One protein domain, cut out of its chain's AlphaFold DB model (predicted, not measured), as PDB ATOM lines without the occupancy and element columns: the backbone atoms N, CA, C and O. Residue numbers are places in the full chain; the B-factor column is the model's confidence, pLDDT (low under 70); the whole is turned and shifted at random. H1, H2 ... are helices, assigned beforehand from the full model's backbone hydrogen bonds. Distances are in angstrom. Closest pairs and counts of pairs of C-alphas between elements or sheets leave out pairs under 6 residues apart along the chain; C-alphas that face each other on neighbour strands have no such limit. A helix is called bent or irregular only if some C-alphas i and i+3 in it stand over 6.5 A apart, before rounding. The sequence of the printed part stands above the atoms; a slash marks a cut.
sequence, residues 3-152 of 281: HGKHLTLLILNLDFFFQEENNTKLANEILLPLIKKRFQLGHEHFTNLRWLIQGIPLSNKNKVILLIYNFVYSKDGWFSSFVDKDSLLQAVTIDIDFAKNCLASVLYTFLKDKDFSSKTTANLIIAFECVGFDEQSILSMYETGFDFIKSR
ATOM      1  N   HIS A   3      97.992 123.813 133.814       39.53
ATOM      2  CA  HIS A   3      98.063 122.340 133.838       39.53
ATOM      3  C   HIS A   3      98.875 121.753 135.003       39.53
ATOM      4  O   HIS A   3      98.542 120.666 135.467       39.53
ATOM      5  N   GLY A   4      99.869 122.475 135.533       40.88
ATOM      6  CA  GLY A   4     100.697 121.987 136.646       40.88
ATOM      7  C   GLY A   4      99.911 121.795 137.949       40.88
ATOM      8  O   GLY A   4     100.013 120.750 138.580       40.88
ATOM      9  N   LYS A   5      99.036 122.751 138.305       44.94
ATOM     10  CA  LYS A   5      98.243 122.698 139.550       44.94
ATOM     11  C   LYS A   5      97.232 121.548 139.580       44.94
ATOM     12  O   LYS A   5      97.026 120.950 140.631       44.94
ATOM     13  N   HIS A   6      96.624 121.215 138.440       51.41
ATOM     14  CA  HIS A   6      95.690 120.090 138.351       51.41
ATOM     15  C   HIS A   6      96.387 118.735 138.502       51.41
ATOM     16  O   HIS A   6      95.807 117.823 139.086       51.41
ATOM     17  N   LEU A   7      97.626 118.607 138.018       54.09
ATOM     18  CA  LEU A   7      98.396 117.374 138.141       54.09
ATOM     19  C   LEU A   7      98.828 117.128 139.591       54.09
ATOM     20  O   LEU A   7      98.677 116.016 140.081       54.09
ATOM     21  N   THR A   8      99.286 118.162 140.303       58.91
ATOM     22  CA  THR A   8      99.636 118.049 141.728       58.91
ATOM     23  C   THR A   8      98.425 117.649 142.571       58.91
ATOM     24  O   THR A   8      98.539 116.774 143.422       58.91
ATOM     25  N   LEU A   9      97.248 118.227 142.298       59.44
ATOM     26  CA  LEU A   9      96.012 117.872 143.001       59.44
ATOM     27  C   LEU A   9      95.566 116.431 142.705       59.44
ATOM     28  O   LEU A   9      95.145 115.721 143.610       59.44
ATOM     29  N   LEU A  10      95.680 115.989 141.447       66.25
ATOM     30  CA  LEU A  10      95.379 114.611 141.052       66.25
ATOM     31  C   LEU A  10      96.323 113.619 141.743       66.25
ATOM     32  O   LEU A  10      95.869 112.593 142.232       66.25
ATOM     33  N   ILE A  11      97.618 113.936 141.800       64.31
ATOM     34  CA  ILE A  11      98.638 113.107 142.449       64.31
ATOM     35  C   ILE A  11      98.378 113.003 143.955       64.31
ATOM     36  O   ILE A  11      98.409 111.901 144.486       64.31
ATOM     37  N   LEU A  12      98.042 114.113 144.619       65.19
ATOM     38  CA  LEU A  12      97.676 114.123 146.041       65.19
ATOM     39  C   LEU A  12      96.404 113.309 146.320       65.19
ATOM     40  O   LEU A  12      96.357 112.551 147.285       65.19
ATOM     41  N   ASN A  13      95.388 113.423 145.460       68.06
ATOM     42  CA  ASN A  13      94.154 112.648 145.596       68.06
ATOM     43  C   ASN A  13      94.383 111.148 145.362       68.06
ATOM     44  O   ASN A  13      93.772 110.325 146.036       68.06
ATOM     45  N   LEU A  14      95.259 110.789 144.417       68.56
ATOM     46  CA  LEU A  14      95.640 109.398 144.168       68.56
ATOM     47  C   LEU A  14      96.436 108.818 145.338       68.56
ATOM     48  O   LEU A  14      96.168 107.690 145.736       68.56
ATOM     49  N   ASP A  15      97.374 109.578 145.906       66.31
ATOM     50  CA  ASP A  15      98.140 109.155 147.083       66.31
ATOM     51  C   ASP A  15      97.210 108.856 148.268       66.31
ATOM     52  O   ASP A  15      97.252 107.765 148.836       66.31
ATOM     53  N   PHE A  16      96.277 109.771 148.557       66.00
ATOM     54  CA  PHE A  16      95.255 109.576 149.589       66.00
ATOM     55  C   PHE A  16      94.387 108.335 149.321       66.00
ATOM     56  O   PHE A  16      94.194 107.504 150.206       66.00
ATOM     57  N   PHE A  17      93.920 108.164 148.083       69.69
ATOM     58  CA  PHE A  17      93.093 107.024 147.690       69.69
ATOM     59  C   PHE A  17      93.814 105.676 147.871       69.69
ATOM     60  O   PHE A  17      93.235 104.717 148.381       69.69
ATOM     61  N   PHE A  18      95.096 105.588 147.504       69.56
ATOM     62  CA  PHE A  18      95.850 104.344 147.669       69.56
ATOM     63  C   PHE A  18      96.233 104.046 149.124       69.56
ATOM     64  O   PHE A  18      96.390 102.872 149.468       69.56
ATOM     65  N   GLN A  19      96.362 105.073 149.970       66.50
ATOM     66  CA  GLN A  19      96.560 104.912 151.413       66.50
ATOM     67  C   GLN A  19      95.321 104.306 152.094       66.50
ATOM     68  O   GLN A  19      95.476 103.476 152.987       66.50
ATOM     69  N   GLU A  20      94.105 104.669 151.663       64.00
ATOM     70  CA  GLU A  20      92.861 104.165 152.266       64.00
ATOM     71  C   GLU A  20      92.520 102.719 151.862       64.00
ATOM     72  O   GLU A  20      92.121 101.927 152.716       64.00
ATOM     73  N   GLU A  21      92.683 102.339 150.588       60.88
ATOM     74  CA  GLU A  21      92.190 101.037 150.096       60.88
ATOM     75  C   GLU A  21      93.226  99.898 150.096       60.88
ATOM     76  O   GLU A  21      92.867  98.740 149.871       60.88
ATOM     77  N   ASN A  22      94.513 100.188 150.331       59.53
ATOM     78  CA  ASN A  22      95.616  99.211 150.385       59.53
ATOM     79  C   ASN A  22      95.645  98.213 149.195       59.53
ATOM     80  O   ASN A  22      96.062  97.055 149.310       59.53
ATOM     81  N   ASN A  23      95.169  98.648 148.020       65.12
ATOM     82  CA  ASN A  23      94.910  97.778 146.878       65.12
ATOM     83  C   ASN A  23      96.026  97.877 145.830       65.12
ATOM     84  O   ASN A  23      95.959  98.613 144.842       65.12
ATOM     85  N   THR A  24      97.076  97.085 146.044       62.78
ATOM     86  CA  THR A  24      98.265  97.020 145.172       62.78
ATOM     87  C   THR A  24      97.961  96.727 143.696       62.78
ATOM     88  O   THR A  24      98.727  97.132 142.822       62.78
ATOM     89  N   LYS A  25      96.856  96.032 143.397       67.81
ATOM     90  CA  LYS A  25      96.460  95.693 142.024       67.81
ATOM     91  C   LYS A  25      95.875  96.905 141.298       67.81
ATOM     92  O   LYS A  25      96.268  97.187 140.168       67.81
ATOM     93  N   LEU A  26      95.030  97.664 141.992       73.12
ATOM     94  CA  LEU A  26      94.411  98.887 141.486       73.12
ATOM     95  C   LEU A  26      95.452  99.984 141.198       73.12
ATOM     96  O   LEU A  26      95.347 100.700 140.204       73.12
ATOM     97  N   ALA A  27      96.511 100.061 142.009       72.75
ATOM     98  CA  ALA A  27      97.612 100.997 141.784       72.75
ATOM     99  C   ALA A  27      98.319 100.775 140.441       72.75
ATOM    100  O   ALA A  27      98.538 101.727 139.694       72.75
ATOM    101  N   ASN A  28      98.620  99.523 140.086       75.12
ATOM    102  CA  ASN A  28      99.219  99.211 138.787       75.12
ATOM    103  C   ASN A  28      98.259  99.521 137.627       75.12
ATOM    104  O   ASN A  28      98.690 100.055 136.604       75.12
ATOM    105  N   GLU A  29      96.969  99.215 137.789       80.75
ATOM    106  CA  GLU A  29      95.932  99.469 136.779       80.75
ATOM    107  C   GLU A  29      95.744 100.964 136.487       80.75
ATOM    108  O   GLU A  29      95.456 101.325 135.347       80.75
ATOM    109  N   ILE A  30      95.970 101.836 137.471       82.25
ATOM    110  CA  ILE A  30      95.850 103.293 137.317       82.25
ATOM    111  C   ILE A  30      97.173 103.934 136.876       82.25
ATOM    112  O   ILE A  30      97.191 104.756 135.956       82.25
ATOM    113  N   LEU A  31      98.296 103.572 137.504       85.25
ATOM    114  CA  LEU A  31      99.580 104.238 137.273       85.25
ATOM    115  C   LEU A  31     100.214 103.849 135.934       85.25
ATOM    116  O   LEU A  31     100.787 104.708 135.267       85.25
ATOM    117  N   LEU A  32     100.084 102.594 135.481       86.88
ATOM    118  CA  LEU A  32     100.687 102.170 134.209       86.88
ATOM    119  C   LEU A  32     100.115 102.920 132.991       86.88
ATOM    120  O   LEU A  32     100.910 103.370 132.161       86.88
ATOM    121  N   PRO A  33      98.786 103.097 132.838       86.75
ATOM    122  CA  PRO A  33      98.241 103.932 131.770       86.75
ATOM    123  C   PRO A  33      98.693 105.390 131.847       86.75
ATOM    124  O   PRO A  33      98.935 105.994 130.801       86.75
ATOM    125  N   LEU A  34      98.830 105.949 133.056       84.69
ATOM    126  CA  LEU A  34      99.315 107.318 133.255       84.69
ATOM    127  C   LEU A  34     100.761 107.464 132.778       84.69
ATOM    128  O   LEU A  34     101.036 108.337 131.961       84.69
ATOM    129  N   ILE A  35     101.642 106.552 133.194       87.81
ATOM    130  CA  ILE A  35     103.049 106.505 132.769       87.81
ATOM    131  C   ILE A  35     103.168 106.360 131.243       87.81
ATOM    132  O   ILE A  35     103.995 107.008 130.606       87.81
ATOM    133  N   LYS A  36     102.333 105.513 130.627       85.75
ATOM    134  CA  LYS A  36     102.362 105.257 129.176       85.75
ATOM    135  C   LYS A  36     101.753 106.384 128.338       85.75
ATOM    136  O   LYS A  36     101.850 106.340 127.105       85.75
ATOM    137  N   LYS A  37     101.080 107.360 128.953       80.31
ATOM    138  CA  LYS A  37     100.339 108.392 128.226       80.31
ATOM    139  C   LYS A  37     101.307 109.292 127.453       80.31
ATOM    140  O   LYS A  37     102.237 109.862 128.004       80.31
ATOM    141  N   ARG A  38     101.060 109.454 126.150       59.44
ATOM    142  CA  ARG A  38     101.959 110.147 125.203       59.44
ATOM    143  C   ARG A  38     102.059 111.676 125.368       59.44
ATOM    144  O   ARG A  38     102.786 112.297 124.598       59.44
ATOM    145  N   PHE A  39     101.324 112.301 126.292       56.56
ATOM    146  CA  PHE A  39     101.209 113.764 126.328       56.56
ATOM    147  C   PHE A  39     102.325 114.444 127.134       56.56
ATOM    148  O   PHE A  39     102.630 114.064 128.260       56.56
ATOM    149  N   GLN A  40     102.908 115.471 126.510       57.62
ATOM    150  CA  GLN A  40     104.075 116.246 126.934       57.62
ATOM    151  C   GLN A  40     103.806 117.028 128.230       57.62
ATOM    152  O   GLN A  40     103.244 118.120 128.200       57.62
ATOM    153  N   LEU A  41     104.229 116.489 129.372       60.00
ATOM    154  CA  LEU A  41     104.258 117.228 130.643       60.00
ATOM    155  C   LEU A  41     105.692 117.473 131.150       60.00
ATOM    156  O   LEU A  41     105.885 117.947 132.265       60.00
ATOM    157  N   GLY A  42     106.694 117.205 130.303       68.81
ATOM    158  CA  GLY A  42     108.103 117.467 130.596       68.81
ATOM    159  C   GLY A  42     108.681 116.571 131.695       68.81
ATOM    160  O   GLY A  42     108.032 115.653 132.191       68.81
ATOM    161  N   HIS A  43     109.930 116.849 132.071       75.81
ATOM    162  CA  HIS A  43     110.681 116.080 133.069       75.81
ATOM    163  C   HIS A  43     109.978 116.029 134.439       75.81
ATOM    164  O   HIS A  43     109.942 114.982 135.084       75.81
ATOM    165  N   GLU A  44     109.355 117.137 134.860       82.94
ATOM    166  CA  GLU A  44     108.656 117.250 136.151       82.94
ATOM    167  C   GLU A  44     107.553 116.204 136.330       82.94
ATOM    168  O   GLU A  44     107.332 115.715 137.434       82.94
ATOM    169  N   HIS A  45     106.867 115.820 135.252       85.75
ATOM    170  CA  HIS A  45     105.819 114.807 135.314       85.75
ATOM    171  C   HIS A  45     106.340 113.462 135.820       85.75
ATOM    172  O   HIS A  45     105.774 112.893 136.752       85.75
ATOM    173  N   PHE A  46     107.435 112.980 135.231       88.00
ATOM    174  CA  PHE A  46     108.030 111.695 135.588       88.00
ATOM    175  C   PHE A  46     108.689 111.746 136.968       88.00
ATOM    176  O   PHE A  46     108.612 110.768 137.711       88.00
ATOM    177  N   THR A  47     109.225 112.905 137.362       89.44
ATOM    178  CA  THR A  47     109.715 113.140 138.729       89.44
ATOM    179  C   THR A  47     108.582 113.049 139.758       89.44
ATOM    180  O   THR A  47     108.711 112.348 140.760       89.44
ATOM    181  N   ASN A  48     107.434 113.677 139.489       87.88
ATOM    182  CA  ASN A  48     106.272 113.618 140.378       87.88
ATOM    183  C   ASN A  48     105.676 112.203 140.458       87.88
ATOM    184  O   ASN A  48     105.310 111.748 141.541       87.88
ATOM    185  N   LEU A  49     105.607 111.486 139.331       89.31
ATOM    186  CA  LEU A  49     105.191 110.082 139.315       89.31
ATOM    187  C   LEU A  49     106.140 109.205 140.133       89.31
ATOM    188  O   LEU A  49     105.673 108.358 140.889       89.31
ATOM    189  N   ARG A  50     107.457 109.432 140.044       92.06
ATOM    190  CA  ARG A  50     108.443 108.722 140.867       92.06
ATOM    191  C   ARG A  50     108.186 108.942 142.358       92.06
ATOM    192  O   ARG A  50     108.154 107.972 143.109       92.06
ATOM    193  N   TRP A  51     107.968 110.187 142.785       89.81
ATOM    194  CA  TRP A  51     107.647 110.492 144.184       89.81
ATOM    195  C   TRP A  51     106.360 109.812 144.650       89.81
ATOM    196  O   TRP A  51     106.350 109.220 145.725       89.81
ATOM    197  N   LEU A  52     105.316 109.810 143.816       87.50
ATOM    198  CA  LEU A  52     104.070 109.100 144.101       87.50
ATOM    199  C   LEU A  52     104.300 107.587 144.259       87.50
ATOM    200  O   LEU A  52     103.877 106.997 145.248       87.50
ATOM    201  N   ILE A  53     105.019 106.954 143.325       90.00
ATOM    202  CA  ILE A  53     105.333 105.514 143.383       90.00
ATOM    203  C   ILE A  53     106.085 105.163 144.677       90.00
ATOM    204  O   ILE A  53     105.853 104.101 145.263       90.00
ATOM    205  N   GLN A  54     106.978 106.043 145.135       87.31
ATOM    206  CA  GLN A  54     107.715 105.848 146.381       87.31
ATOM    207  C   GLN A  54     106.837 106.013 147.625       87.31
ATOM    208  O   GLN A  54     106.990 105.223 148.562       87.31
ATOM    209  N   GLY A  55     105.926 106.991 147.621       83.25
ATOM    210  CA  GLY A  55     105.043 107.323 148.744       83.25
ATOM    211  C   GLY A  55     103.925 106.308 149.004       83.25
ATOM    212  O   GLY A  55     103.552 106.096 150.156       83.25
ATOM    213  N   ILE A  56     103.445 105.615 147.968       82.88
ATOM    214  CA  ILE A  56     102.359 104.634 148.105       82.88
ATOM    215  C   ILE A  56     102.873 103.336 148.779       82.88
ATOM    216  O   ILE A  56     103.972 102.858 148.452       82.88
ATOM    217  N   PRO A  57     102.084 102.697 149.674       80.69
ATOM    218  CA  PRO A  57     102.423 101.421 150.317       80.69
ATOM    219  C   PRO A  57     102.312 100.217 149.356       80.69
ATOM    220  O   PRO A  57     101.491  99.318 149.514       80.69
ATOM    221  N   LEU A  58     103.159 100.181 148.326       82.19
ATOM    222  CA  LEU A  58     103.278  99.056 147.395       82.19
ATOM    223  C   LEU A  58     104.362  98.069 147.830       82.19
ATOM    224  O   LEU A  58     105.372  98.452 148.420       82.19
ATOM    225  N   SER A  59     104.195  96.799 147.447       87.88
ATOM    226  CA  SER A  59     105.276  95.817 147.550       87.88
ATOM    227  C   SER A  59     106.488  96.262 146.727       87.88
ATOM    228  O   SER A  59     106.336  96.850 145.653       87.88
ATOM    229  N   ASN A  60     107.693  95.922 147.191       90.31
ATOM    230  CA  ASN A  60     108.945  96.238 146.494       90.31
ATOM    231  C   ASN A  60     108.909  95.817 145.019       90.31
ATOM    232  O   ASN A  60     109.268  96.594 144.141       90.31
ATOM    233  N   LYS A  61     108.361  94.630 144.736       90.69
ATOM    234  CA  LYS A  61     108.185  94.122 143.371       90.69
ATOM    235  C   LYS A  61     107.339  95.058 142.500       90.69
ATOM    236  O   LYS A  61     107.714  95.352 141.369       90.69
ATOM    237  N   ASN A  62     106.211  95.549 143.014       89.81
ATOM    238  CA  ASN A  62     105.352  96.474 142.272       89.81
ATOM    239  C   ASN A  62     106.006  97.850 142.105       89.81
ATOM    240  O   ASN A  62     105.912  98.427 141.024       89.81
ATOM    241  N   LYS A  63     106.723  98.342 143.126       92.44
ATOM    242  CA  LYS A  63     107.501  99.585 143.011       92.44
ATOM    243  C   LYS A  63     108.534  99.483 141.895       92.44
ATOM    244  O   LYS A  63     108.564 100.352 141.031       92.44
ATOM    245  N   VAL A  64     109.308  98.396 141.855       93.88
ATOM    246  CA  VAL A  64     110.295  98.153 140.792       93.88
ATOM    247  C   VAL A  64     109.638  98.180 139.415       93.88
ATOM    248  O   VAL A  64     110.110  98.906 138.546       93.88
ATOM    249  N   ILE A  65     108.518  97.471 139.218       93.56
ATOM    250  CA  ILE A  65     107.796  97.484 137.932       93.56
ATOM    251  C   ILE A  65     107.443  98.919 137.531       93.56
ATOM    252  O   ILE A  65     107.784  99.354 136.433       93.56
ATOM    253  N   LEU A  66     106.780  99.670 138.410       93.75
ATOM    254  CA  LEU A  66     106.321 101.022 138.096       93.75
ATOM    255  C   LEU A  66     107.480 101.980 137.810       93.75
ATOM    256  O   LEU A  66     107.396 102.750 136.858       93.75
ATOM    257  N   LEU A  67     108.569 101.900 138.574       95.12
ATOM    258  CA  LEU A  67     109.771 102.708 138.363       95.12
ATOM    259  C   LEU A  67     110.443 102.393 137.020       95.12
ATOM    260  O   LEU A  67     110.796 103.310 136.281       95.12
ATOM    261  N   ILE A  68     110.554 101.113 136.648       95.00
ATOM    262  CA  ILE A  68     111.076 100.711 135.335       95.00
ATOM    263  C   ILE A  68     110.193 101.250 134.207       95.00
ATOM    264  O   ILE A  68     110.704 101.806 133.234       95.00
ATOM    265  N   TYR A  69     108.867 101.147 134.333       93.69
ATOM    266  CA  TYR A  69     107.953 101.741 133.356       93.69
ATOM    267  C   TYR A  69     108.104 103.265 133.289       93.69
ATOM    268  O   TYR A  69     108.130 103.814 132.186       93.69
ATOM    269  N   ASN A  70     108.233 103.935 134.437       93.38
ATOM    270  CA  ASN A  70     108.412 105.382 134.519       93.38
ATOM    271  C   ASN A  70     109.685 105.811 133.783       93.38
ATOM    272  O   ASN A  70     109.628 106.705 132.945       93.38
ATOM    273  N   PHE A  71     110.798 105.104 133.994       93.62
ATOM    274  CA  PHE A  71     112.045 105.320 133.263       93.62
ATOM    275  C   PHE A  71     111.887 105.091 131.749       93.62
ATOM    276  O   PHE A  71     112.163 105.997 130.962       93.62
ATOM    277  N   VAL A  72     111.406 103.917 131.321       92.19
ATOM    278  CA  VAL A  72     111.358 103.546 129.892       92.19
ATOM    279  C   VAL A  72     110.442 104.468 129.082       92.19
ATOM    280  O   VAL A  72     110.751 104.807 127.940       92.19
ATOM    281  N   TYR A  73     109.318 104.895 129.661       90.06
ATOM    282  CA  TYR A  73     108.365 105.777 128.987       90.06
ATOM    283  C   TYR A  73     108.637 107.268 129.218       90.06
ATOM    284  O   TYR A  73     107.969 108.095 128.592       90.06
ATOM    285  N   SER A  74     109.631 107.617 130.042       89.25
ATOM    286  CA  SER A  74     109.983 109.012 130.295       89.25
ATOM    287  C   SER A  74     110.464 109.716 129.027       89.25
ATOM    288  O   SER A  74     111.338 109.224 128.302       89.25
ATOM    289  N   LYS A  75     109.877 110.887 128.759       85.62
ATOM    290  CA  LYS A  75     110.242 111.760 127.640       85.62
ATOM    291  C   LYS A  75     110.239 113.232 128.030       85.62
ATOM    292  O   LYS A  75     109.392 113.661 128.809       85.62
ATOM    293  N   ASP A  76     111.134 114.021 127.444       78.88
ATOM    294  CA  ASP A  76     111.076 115.485 127.545       78.88
ATOM    295  C   ASP A  76     110.309 116.129 126.371       78.88
ATOM    296  O   ASP A  76     109.824 115.459 125.453       78.88
ATOM    297  N   GLY A  77     110.191 117.461 126.408       66.94
ATOM    298  CA  GLY A  77     109.556 118.262 125.354       66.94
ATOM    299  C   GLY A  77     110.294 118.251 124.008       66.94
ATOM    300  O   GLY A  77     109.730 118.696 123.015       66.94
ATOM    301  N   TRP A  78     111.509 117.699 123.956       68.94
ATOM    302  CA  TRP A  78     112.311 117.507 122.745       68.94
ATOM    303  C   TRP A  78     112.301 116.047 122.272       68.94
ATOM    304  O   TRP A  78     113.167 115.636 121.500       68.94
ATOM    305  N   PHE A  79     111.334 115.253 122.750       66.69
ATOM    306  CA  PHE A  79     111.192 113.821 122.475       66.69
ATOM    307  C   PHE A  79     112.413 112.969 122.864       66.69
ATOM    308  O   PHE A  79     112.490 111.801 122.466       66.69
ATOM    309  N   SER A  80     113.336 113.497 123.677       76.19
ATOM    310  CA  SER A  80     114.420 112.708 124.257       76.19
ATOM    311  C   SER A  80     113.796 111.617 125.114       76.19
ATOM    312  O   SER A  80     112.922 111.902 125.927       76.19
ATOM    313  N   SER A  81     114.207 110.369 124.915       86.94
ATOM    314  CA  SER A  81     113.715 109.233 125.705       86.94
ATOM    315  C   SER A  81     114.595 109.011 126.936       86.94
ATOM    316  O   SER A  81     115.749 109.440 126.934       86.94
ATOM    317  N   PHE A  82     114.074 108.312 127.947       89.62
ATOM    318  CA  PHE A  82     114.826 107.872 129.134       89.62
ATOM    319  C   PHE A  82     115.344 109.022 130.010       89.62
ATOM    320  O   PHE A  82     116.463 108.989 130.520       89.62
ATOM    321  N   VAL A  83     114.540 110.073 130.158       87.56
ATOM    322  CA  VAL A  83     114.931 111.286 130.889       87.56
ATOM    323  C   VAL A  83     114.953 111.086 132.408       87.56
ATOM    324  O   VAL A  83     115.772 111.699 133.081       87.56
ATOM    325  N   ASP A  84     114.125 110.188 132.949       90.50
ATOM    326  CA  ASP A  84     113.981 109.982 134.396       90.50
ATOM    327  C   ASP A  84     114.894 108.867 134.943       90.50
ATOM    328  O   ASP A  84     114.435 107.827 135.423       90.50
ATOM    329  N   LYS A  85     116.214 109.064 134.844       91.44
ATOM    330  CA  LYS A  85     117.234 108.062 135.230       91.44
ATOM    331  C   LYS A  85     117.155 107.651 136.705       91.44
ATOM    332  O   LYS A  85     117.410 106.497 137.039       91.44
ATOM    333  N   ASP A  86     116.723 108.560 137.575       92.50
ATOM    334  CA  ASP A  86     116.533 108.292 139.003       92.50
ATOM    335  C   ASP A  86     115.510 107.177 139.266       92.50
ATOM    336  O   ASP A  86     115.649 106.440 140.241       92.50
ATOM    337  N   SER A  87     114.482 107.020 138.418       94.50
ATOM    338  CA  SER A  87     113.546 105.897 138.564       94.50
ATOM    339  C   SER A  87     114.255 104.561 138.368       94.50
ATOM    340  O   SER A  87     114.028 103.627 139.137       94.50
ATOM    341  N   LEU A  88     115.154 104.471 137.383       95.12
ATOM    342  CA  LEU A  88     115.954 103.270 137.163       95.12
ATOM    343  C   LEU A  88     116.892 103.010 138.352       95.12
ATOM    344  O   LEU A  88     116.939 101.887 138.851       95.12
ATOM    345  N   LEU A  89     117.570 104.046 138.854       93.75
ATOM    346  CA  LEU A  89     118.448 103.943 140.024       93.75
ATOM    347  C   LEU A  89     117.699 103.432 141.265       93.75
ATOM    348  O   LEU A  89     118.182 102.544 141.970       93.75
ATOM    349  N   GLN A  90     116.496 103.950 141.516       94.25
ATOM    350  CA  GLN A  90     115.664 103.507 142.634       94.25
ATOM    351  C   GLN A  90     115.180 102.066 142.451       94.25
ATOM    352  O   GLN A  90     115.186 101.301 143.412       94.25
ATOM    353  N   ALA A  91     114.800 101.671 141.233       94.62
ATOM    354  CA  ALA A  91     114.404 100.296 140.941       94.62
ATOM    355  C   ALA A  91     115.547  99.308 141.230       94.62
ATOM    356  O   ALA A  91     115.334  98.305 141.910       94.62
ATOM    357  N   VAL A  92     116.760  99.629 140.771       93.69
ATOM    358  CA  VAL A  92     117.967  98.817 140.996       93.69
ATOM    359  C   VAL A  92     118.333  98.749 142.481       93.69
ATOM    360  O   VAL A  92     118.697  97.683 142.966       93.69
ATOM    361  N   THR A  93     118.184  99.857 143.214       93.50
ATOM    362  CA  THR A  93     118.423  99.902 144.670       93.50
ATOM    363  C   THR A  93     117.467  98.996 145.454       93.50
ATOM    364  O   THR A  93     117.854  98.442 146.479       93.50
ATOM    365  N   ILE A  94     116.219  98.843 144.998       94.31
ATOM    366  CA  ILE A  94     115.223  97.993 145.667       94.31
ATOM    367  C   ILE A  94     115.517  96.504 145.437       94.31
ATOM    368  O   ILE A  94     115.486  95.728 146.389       94.31
ATOM    369  N   ASP A  95     115.738  96.106 144.182       93.94
ATOM    370  CA  ASP A  95     116.025  94.721 143.789       93.94
ATOM    371  C   ASP A  95     116.677  94.703 142.397       93.94
ATOM    372  O   ASP A  95     116.001  94.849 141.376       93.94
ATOM    373  N   ILE A  96     118.001  94.538 142.353       90.19
ATOM    374  CA  ILE A  96     118.786  94.610 141.115       90.19
ATOM    375  C   ILE A  96     118.435  93.506 140.114       90.19
ATOM    376  O   ILE A  96     118.304  93.782 138.919       90.19
ATOM    377  N   ASP A  97     118.261  92.270 140.578       90.50
ATOM    378  CA  ASP A  97     118.042  91.121 139.700       90.50
ATOM    379  C   ASP A  97     116.646  91.184 139.086       90.50
ATOM    380  O   ASP A  97     116.460  90.963 137.881       90.50
ATOM    381  N   PHE A  98     115.647  91.559 139.887       93.75
ATOM    382  CA  PHE A  98     114.302  91.764 139.378       93.75
ATOM    383  C   PHE A  98     114.213  93.001 138.471       93.75
ATOM    384  O   PHE A  98     113.582  92.932 137.412       93.75
ATOM    385  N   ALA A  99     114.881  94.106 138.824       92.88
ATOM    386  CA  ALA A  99     114.907  95.323 138.014       92.88
ATOM    387  C   ALA A  99     115.531  95.081 136.636       92.88
ATOM    388  O   ALA A  99     114.944  95.491 135.636       92.88
ATOM    389  N   LYS A 100     116.662  94.363 136.556       89.25
ATOM    390  CA  LYS A 100     117.321  94.014 135.284       89.25
ATOM    391  C   LYS A 100     116.402  93.208 134.366       89.25
ATOM    392  O   LYS A 100     116.209  93.574 133.206       89.25
ATOM    393  N   ASN A 101     115.784  92.152 134.894       90.25
ATOM    394  CA  ASN A 101     114.869  91.305 134.125       90.25
ATOM    395  C   ASN A 101     113.622  92.075 133.662       90.25
ATOM    396  O   ASN A 101     113.188  91.950 132.513       90.25
ATOM    397  N   CYS A 102     113.057  92.907 134.543       92.50
ATOM    398  CA  CYS A 102     111.919  93.755 134.209       92.50
ATOM    399  C   CYS A 102     112.291  94.774 133.122       92.50
ATOM    400  O   CYS A 102     111.577  94.901 132.127       92.50
ATOM    401  N   LEU A 103     113.435  95.444 133.264       92.62
ATOM    402  CA  LEU A 103     113.928  96.430 132.313       92.62
ATOM    403  C   LEU A 103     114.125  95.834 130.921       92.62
ATOM    404  O   LEU A 103     113.626  96.408 129.956       92.62
ATOM    405  N   ALA A 104     114.775  94.672 130.816       89.06
ATOM    406  CA  ALA A 104     114.969  93.984 129.541       89.06
ATOM    407  C   ALA A 104     113.628  93.701 128.839       89.06
ATOM    408  O   ALA A 104     113.458  94.012 127.658       89.06
ATOM    409  N   SER A 105     112.637  93.191 129.578       92.06
ATOM    410  CA  SER A 105     111.298  92.913 129.042       92.06
ATOM    411  C   SER A 105     110.560  94.181 128.586       92.06
ATOM    412  O   SER A 105     109.934  94.197 127.516       92.06
ATOM    413  N   VAL A 106     110.629  95.254 129.377       92.38
ATOM    414  CA  VAL A 106     109.928  96.510 129.081       92.38
ATOM    415  C   VAL A 106     110.604  97.254 127.926       92.38
ATOM    416  O   VAL A 106     109.900  97.739 127.039       92.38
ATOM    417  N   LEU A 107     111.941  97.282 127.870       90.75
ATOM    418  CA  LEU A 107     112.702  97.853 126.753       90.75
ATOM    419  C   LEU A 107     112.411  97.124 125.442       90.75
ATOM    420  O   LEU A 107     112.099  97.788 124.456       90.75
ATOM    421  N   TYR A 108     112.429  95.787 125.437       88.56
ATOM    422  CA  TYR A 108     112.067  94.998 124.254       88.56
ATOM    423  C   TYR A 108     110.685  95.398 123.727       88.56
ATOM    424  O   TYR A 108     110.520  95.730 122.556       88.56
ATOM    425  N   THR A 109     109.693  95.468 124.617       88.69
ATOM    426  CA  THR A 109     108.325  95.859 124.248       88.69
ATOM    427  C   THR A 109     108.241  97.309 123.763       88.69
ATOM    428  O   THR A 109     107.440  97.624 122.883       88.69
ATOM    429  N   PHE A 110     109.043  98.208 124.334       87.19
ATOM    430  CA  PHE A 110     109.053  99.624 123.977       87.19
ATOM    431  C   PHE A 110     109.745  99.904 122.639       87.19
ATOM    432  O   PHE A 110     109.357 100.875 121.978       87.19
ATOM    433  N   LEU A 111     110.756  99.107 122.276       86.31
ATOM    434  CA  LEU A 111     111.625  99.317 121.114       86.31
ATOM    435  C   LEU A 111     111.253  98.467 119.894       86.31
ATOM    436  O   LEU A 111     111.535  98.905 118.787       86.31
ATOM    437  N   LYS A 112     110.602  97.307 120.063       84.12
ATOM    438  CA  LYS A 112     110.345  96.347 118.966       84.12
ATOM    439  C   LYS A 112     109.683  96.934 117.707       84.12
ATOM    440  O   LYS A 112     109.957  96.455 116.618       84.12
ATOM    441  N   ASP A 113     108.855  97.967 117.861       77.00
ATOM    442  CA  ASP A 113     108.088  98.585 116.769       77.00
ATOM    443  C   ASP A 113     108.504 100.055 116.536       77.00
ATOM    444  O   ASP A 113     107.685 100.878 116.120       77.00
ATOM    445  N   LYS A 114     109.737 100.441 116.902       76.19
ATOM    446  CA  LYS A 114     110.217 101.826 116.785       76.19
ATOM    447  C   LYS A 114     111.538 101.929 116.046       76.19
ATOM    448  O   LYS A 114     112.438 101.126 116.258       76.19
ATOM    449  N   ASP A 115     111.673 103.020 115.301       65.69
ATOM    450  CA  ASP A 115     112.951 103.425 114.736       65.69
ATOM    451  C   ASP A 115     113.926 103.846 115.839       65.69
ATOM    452  O   ASP A 115     113.581 104.561 116.791       65.69
ATOM    453  N   PHE A 116     115.169 103.396 115.699       68.56
ATOM    454  CA  PHE A 116     116.253 103.729 116.610       68.56
ATOM    455  C   PHE A 116     116.800 105.117 116.281       68.56
ATOM    456  O   PHE A 116     117.133 105.414 115.134       68.56
ATOM    457  N   SER A 117     116.934 105.965 117.302       75.69
ATOM    458  CA  SER A 117     117.618 107.254 117.176       75.69
ATOM    459  C   SER A 117     118.918 107.238 117.969       75.69
ATOM    460  O   SER A 117     118.971 106.674 119.065       75.69
ATOM    461  N   SER A 118     119.951 107.907 117.452       77.25
ATOM    462  CA  SER A 118     121.245 108.056 118.133       77.25
ATOM    463  C   SER A 118     121.087 108.633 119.544       77.25
ATOM    464  O   SER A 118     121.719 108.161 120.488       77.25
ATOM    465  N   LYS A 119     120.169 109.591 119.719       81.69
ATOM    466  CA  LYS A 119     119.858 110.210 121.015       81.69
ATOM    467  C   LYS A 119     119.232 109.223 122.006       81.69
ATOM    468  O   LYS A 119     119.577 109.234 123.184       81.69
ATOM    469  N   THR A 120     118.326 108.360 121.541       83.25
ATOM    470  CA  THR A 120     117.715 107.302 122.364       83.25
ATOM    471  C   THR A 120     118.768 106.305 122.838       83.25
ATOM    472  O   THR A 120     118.781 105.965 124.020       83.25
ATOM    473  N   THR A 121     119.668 105.881 121.946       85.94
ATOM    474  CA  THR A 121     120.768 104.966 122.275       85.94
ATOM    475  C   THR A 121     121.721 105.584 123.295       85.94
ATOM    476  O   THR A 121     121.964 104.979 124.335       85.94
ATOM    477  N   ALA A 122     122.182 106.817 123.066       85.88
ATOM    478  CA  ALA A 122     123.080 107.509 123.989       85.88
ATOM    479  C   ALA A 122     122.466 107.662 125.391       85.88
ATOM    480  O   ALA A 122     123.103 107.344 126.392       85.88
ATOM    481  N   ASN A 123     121.197 108.076 125.481       87.94
ATOM    482  CA  ASN A 123     120.520 108.221 126.771       87.94
ATOM    483  C   ASN A 123     120.403 106.895 127.533       87.94
ATOM    484  O   ASN A 123     120.485 106.902 128.763       87.94
ATOM    485  N   LEU A 124     120.216 105.778 126.822       89.56
ATOM    486  CA  LEU A 124     120.157 104.452 127.430       89.56
ATOM    487  C   LEU A 124     121.524 104.018 127.975       89.56
ATOM    488  O   LEU A 124     121.585 103.537 129.102       89.56
ATOM    489  N   ILE A 125     122.604 104.248 127.220       89.44
ATOM    490  CA  ILE A 125     123.973 103.946 127.669       89.44
ATOM    491  C   ILE A 125     124.309 104.753 128.929       89.44
ATOM    492  O   ILE A 125     124.717 104.172 129.932       89.44
ATOM    493  N   ILE A 126     124.033 106.064 128.937       86.06
ATOM    494  CA  ILE A 126     124.261 106.906 130.124       86.06
ATOM    495  C   ILE A 126     123.416 106.419 131.311       86.06
ATOM    496  O   ILE A 126     123.854 106.464 132.455       86.06
ATOM    497  N   ALA A 127     122.184 105.961 131.075       87.69
ATOM    498  CA  ALA A 127     121.359 105.423 132.151       87.69
ATOM    499  C   ALA A 127     121.946 104.131 132.749       87.69
ATOM    500  O   ALA A 127     121.880 103.962 133.964       87.69
ATOM    501  N   PHE A 128     122.536 103.253 131.929       88.69
ATOM    502  CA  PHE A 128     123.241 102.058 132.406       88.69
ATOM    503  C   PHE A 128     124.502 102.399 133.200       88.69
ATOM    504  O   PHE A 128     124.732 101.809 134.256       88.69
ATOM    505  N   GLU A 129     125.262 103.398 132.753       86.94
ATOM    506  CA  GLU A 129     126.410 103.932 133.485       86.94
ATOM    507  C   GLU A 129     125.984 104.463 134.866       86.94
ATOM    508  O   GLU A 129     126.545 104.071 135.888       86.94
ATOM    509  N   CYS A 130     124.914 105.267 134.930       82.31
ATOM    510  CA  CYS A 130     124.396 105.817 136.187       82.31
ATOM    511  C   CYS A 130     123.942 104.754 137.202       82.31
ATOM    512  O   CYS A 130     123.888 105.052 138.394       82.31
ATOM    513  N   VAL A 131     123.590 103.542 136.761       84.38
ATOM    514  CA  VAL A 131     123.197 102.444 137.662       84.38
ATOM    515  C   VAL A 131     124.307 101.425 137.911       84.38
ATOM    516  O   VAL A 131     124.044 100.367 138.482       84.38
ATOM    517  N   GLY A 132     125.545 101.757 137.533       81.44
ATOM    518  CA  GLY A 132     126.738 100.996 137.898       81.44
ATOM    519  C   GLY A 132     126.935  99.716 137.090       81.44
ATOM    520  O   GLY A 132     127.414  98.722 137.636       81.44
ATOM    521  N   PHE A 133     126.541  99.706 135.812       82.12
ATOM    522  CA  PHE A 133     127.010  98.667 134.889       82.12
ATOM    523  C   PHE A 133     128.534  98.734 134.745       82.12
ATOM    524  O   PHE A 133     129.140  99.783 134.956       82.12
ATOM    525  N   ASP A 134     129.154  97.601 134.416       87.62
ATOM    526  CA  ASP A 134     130.605  97.511 134.328       87.62
ATOM    527  C   ASP A 134     131.161  98.424 133.229       87.62
ATOM    528  O   ASP A 134     130.622  98.508 132.122       87.62
ATOM    529  N   GLU A 135     132.265  99.104 133.549       88.38
ATOM    530  CA  GLU A 135     132.896 100.101 132.677       88.38
ATOM    531  C   GLU A 135     133.242  99.521 131.299       88.38
ATOM    532  O   GLU A 135     133.066 100.191 130.282       88.38
ATOM    533  N   GLN A 136     133.662  98.252 131.251       91.81
ATOM    534  CA  GLN A 136     134.015  97.572 130.007       91.81
ATOM    535  C   GLN A 136     132.797  97.368 129.093       91.81
ATOM    536  O   GLN A 136     132.891  97.590 127.885       91.81
ATOM    537  N   SER A 137     131.646  96.982 129.646       89.75
ATOM    538  CA  SER A 137     130.403  96.865 128.881       89.75
ATOM    539  C   SER A 137     129.899  98.223 128.412       89.75
ATOM    540  O   SER A 137     129.451  98.330 127.273       89.75
ATOM    541  N   ILE A 138     129.999  99.270 129.240       90.25
ATOM    542  CA  ILE A 138     129.641 100.636 128.826       90.25
ATOM    543  C   ILE A 138     130.515 101.091 127.655       90.25
ATOM    544  O   ILE A 138     129.985 101.582 126.655       90.25
ATOM    545  N   LEU A 139     131.832 100.876 127.736       90.69
ATOM    546  CA  LEU A 139     132.757 101.197 126.652       90.69
ATOM    547  C   LEU A 139     132.397 100.440 125.367       90.69
ATOM    548  O   LEU A 139     132.250 101.061 124.318       90.69
ATOM    549  N   SER A 140     132.144  99.133 125.461       93.50
ATOM    550  CA  SER A 140     131.753  98.305 124.312       93.50
ATOM    551  C   SER A 140     130.440  98.764 123.656       93.50
ATOM    552  O   SER A 140     130.306  98.731 122.427       93.50
ATOM    553  N   MET A 141     129.468  99.247 124.442       90.75
ATOM    554  CA  MET A 141     128.234  99.834 123.903       90.75
ATOM    555  C   MET A 141     128.511 101.117 123.110       90.75
ATOM    556  O   MET A 141     127.921 101.309 122.043       90.75
ATOM    557  N   TYR A 142     129.401 101.985 123.607       89.06
ATOM    558  CA  TYR A 142     129.814 103.185 122.877       89.06
ATOM    559  C   TYR A 142     130.576 102.834 121.599       89.06
ATOM    560  O   TYR A 142     130.223 103.366 120.550       89.06
ATOM    561  N   GLU A 143     131.554 101.927 121.661       90.62
ATOM    562  CA  GLU A 143     132.319 101.454 120.497       90.62
ATOM    563  C   GLU A 143     131.385 100.930 119.403       90.62
ATOM    564  O   GLU A 143     131.424 101.412 118.276       90.62
ATOM    565  N   THR A 144     130.434 100.063 119.762       89.00
ATOM    566  CA  THR A 144     129.433  99.535 118.818       89.00
ATOM    567  C   THR A 144     128.584 100.651 118.195       89.00
ATOM    568  O   THR A 144     128.278 100.632 117.000       89.00
ATOM    569  N   GLY A 145     128.184 101.644 118.998       84.81
ATOM    570  CA  GLY A 145     127.444 102.806 118.513       84.81
ATOM    571  C   GLY A 145     128.260 103.663 117.541       84.81
ATOM    572  O   GLY A 145     127.730 104.103 116.519       84.81
ATOM    573  N   PHE A 146     129.545 103.869 117.834       85.06
ATOM    574  CA  PHE A 146     130.472 104.597 116.972       85.06
ATOM    575  C   PHE A 146     130.773 103.845 115.681       85.06
ATOM    576  O   PHE A 146     130.726 104.466 114.624       85.06
ATOM    577  N   ASP A 147     130.991 102.534 115.729       84.94
ATOM    578  CA  ASP A 147     131.217 101.701 114.544       84.94
ATOM    579  C   ASP A 147     130.017 101.741 113.599       84.94
ATOM    580  O   ASP A 147     130.171 101.904 112.387       84.94
ATOM    581  N   PHE A 148     128.798 101.691 114.146       80.88
ATOM    582  CA  PHE A 148     127.590 101.864 113.345       80.88
ATOM    583  C   PHE A 148     127.539 103.244 112.677       80.88
ATOM    584  O   PHE A 148     127.212 103.338 111.494       80.88
ATOM    585  N   ILE A 149     127.880 104.321 113.392       78.38
ATOM    586  CA  ILE A 149     127.951 105.666 112.800       78.38
ATOM    587  C   ILE A 149     129.032 105.713 111.715       78.38
ATOM    588  O   ILE A 149     128.753 106.183 110.615       78.38
ATOM    589  N   LYS A 150     130.228 105.183 111.995       78.69
ATOM    590  CA  LYS A 150     131.366 105.154 111.073       78.69
ATOM    591  C   LYS A 150     131.028 104.402 109.790       78.69
ATOM    592  O   LYS A 150     131.319 104.904 108.717       78.69
ATOM    593  N   SER A 151     130.315 103.278 109.883       75.88
ATOM    594  CA  SER A 151     129.863 102.499 108.716       75.88
ATOM    595  C   SER A 151     128.917 103.257 107.774       75.88
ATOM    596  O   SER A 151     128.697 102.836 106.642       75.88
ATOM    597  N   ARG A 152     128.318 104.357 108.246       69.94
ATOM    598  CA  ARG A 152     127.413 105.213 107.468       69.94
ATOM    599  C   ARG A 152     128.090 106.468 106.936       69.94
ATOM    600  O   ARG A 152     127.463 107.196 106.165       69.94
TER     601      ARG A 152
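This is residues 3 to 152 of the 281 residues of an uncharacterized protein of Xenorhabdus nematophila F1 (UniProt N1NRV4). The domain is an elongated, zigzag stack of helices in two layers, H1, H3 and H5 in one and H2, H4 and H6 in the other, with H4 in the middle. The longest helix, H1, packs on H3 at one end with a short stretch, and at the other end the hairpin of H7 and H8 lengthens the stack, joined to it by a small contact of H7 with H5. H2 to H6 form an up-and-down bundle, each helix running against the one before it in the chain. The printed part has 150 residues with eight named helices, H1 to H8 in chain order, and no named strand; its class is all helix. The whole is compact, with a radius of gyration of the C-alphas of 16.4 A, and its C-alphas span 56 by 34 by 24 A.

H1 takes residues 3 to 21 and is 27.4 A from first to last C-alpha; it begins at C-alpha 3, at (98.063, 122.340, 133.838). H2, residues 24 to 36, is 18.5 A long; it is neither bent nor irregular, but only just: C-alphas 30 and 33 are 6.1 A apart. H3, residues 42 to 55, is 21.0 A long, and H4, residues 60 to 73, is 19.9 A long, beginning at C-alpha 60, at (108.945, 96.238, 146.494). H5 is the shortest, residues 85 to 94 and 14.6 A. H6 covers residues 96 to 111 over 21.8 A, and H7 covers residues 118 to 130 over 18.5 A. H8, residues 135 to 150, is 22.2 A long and ends at C-alpha 150, at (131.366, 105.154, 111.073).

H4 is the hub and touches four helices. H4 and H5 form a helical hairpin at a shallow tilt of 19 degrees, opposite ways; their closest C-alphas, of Val 64 and Ala 91, are 4.6 A apart. H3 and H4 are also a hairpin, at 3 degrees, with the C-alphas of Ile 53 and Lys 63 closest at 6.3 A. H2 touches H4, the same way at a shallow tilt of 10 degrees, closest at the C-alphas of Ile 35 and Asn 70, 5.8 A. H6 touches H4, the same way at a shallow tilt of 34 degrees, only just short of steep, with the C-alphas of Ile 68 and Leu 103 closest at 6.0 A. H5 and H6 only just touch, with 3 pairs of C-alphas within 8 A, and touch only at the corner by their link; the closest C-alphas, of Val 92 and Ala 99, are 5.5 A apart. H1 touches H3 with residues 11 to 15 alone, the same way at a shallow tilt of 16 degrees; the closest C-alphas are those of Asp 15 and Leu 52, 6.6 A. H1 and H2 are close but not clearly touching. H7 touches H5 with residues 127 to 130 alone, at a tilt of 37 degrees, only just steep; the C-alphas of Lys 85 and Ala 127 are closest at 5.8 A. H7 and H8 form a hairpin at a shallow tilt of 9 degrees, with the C-alphas of Glu 129 and Ile 138 closest at 6.6 A. H6 and H7 are apart. Every O i to N i+4 pair is within hydrogen-bond range in H1, H4, H5, H6, H7 and H8; in H2 it is 6 of 9 and in H3 9 of 10.

The two C-alphas farthest apart, of Glu 20 and Ser 151, are 57.2 A apart. The printed part has no cut. The link from H4 to H5, 11 residues, is long, and that from H6 to H7, 6 residues, is short but not tight. The mean pLDDT of the printed part is 81.6; 34 residues are under 70, namely residues 3 to 25, 38 to 42, 77 to 79, 115 to 116 and 152.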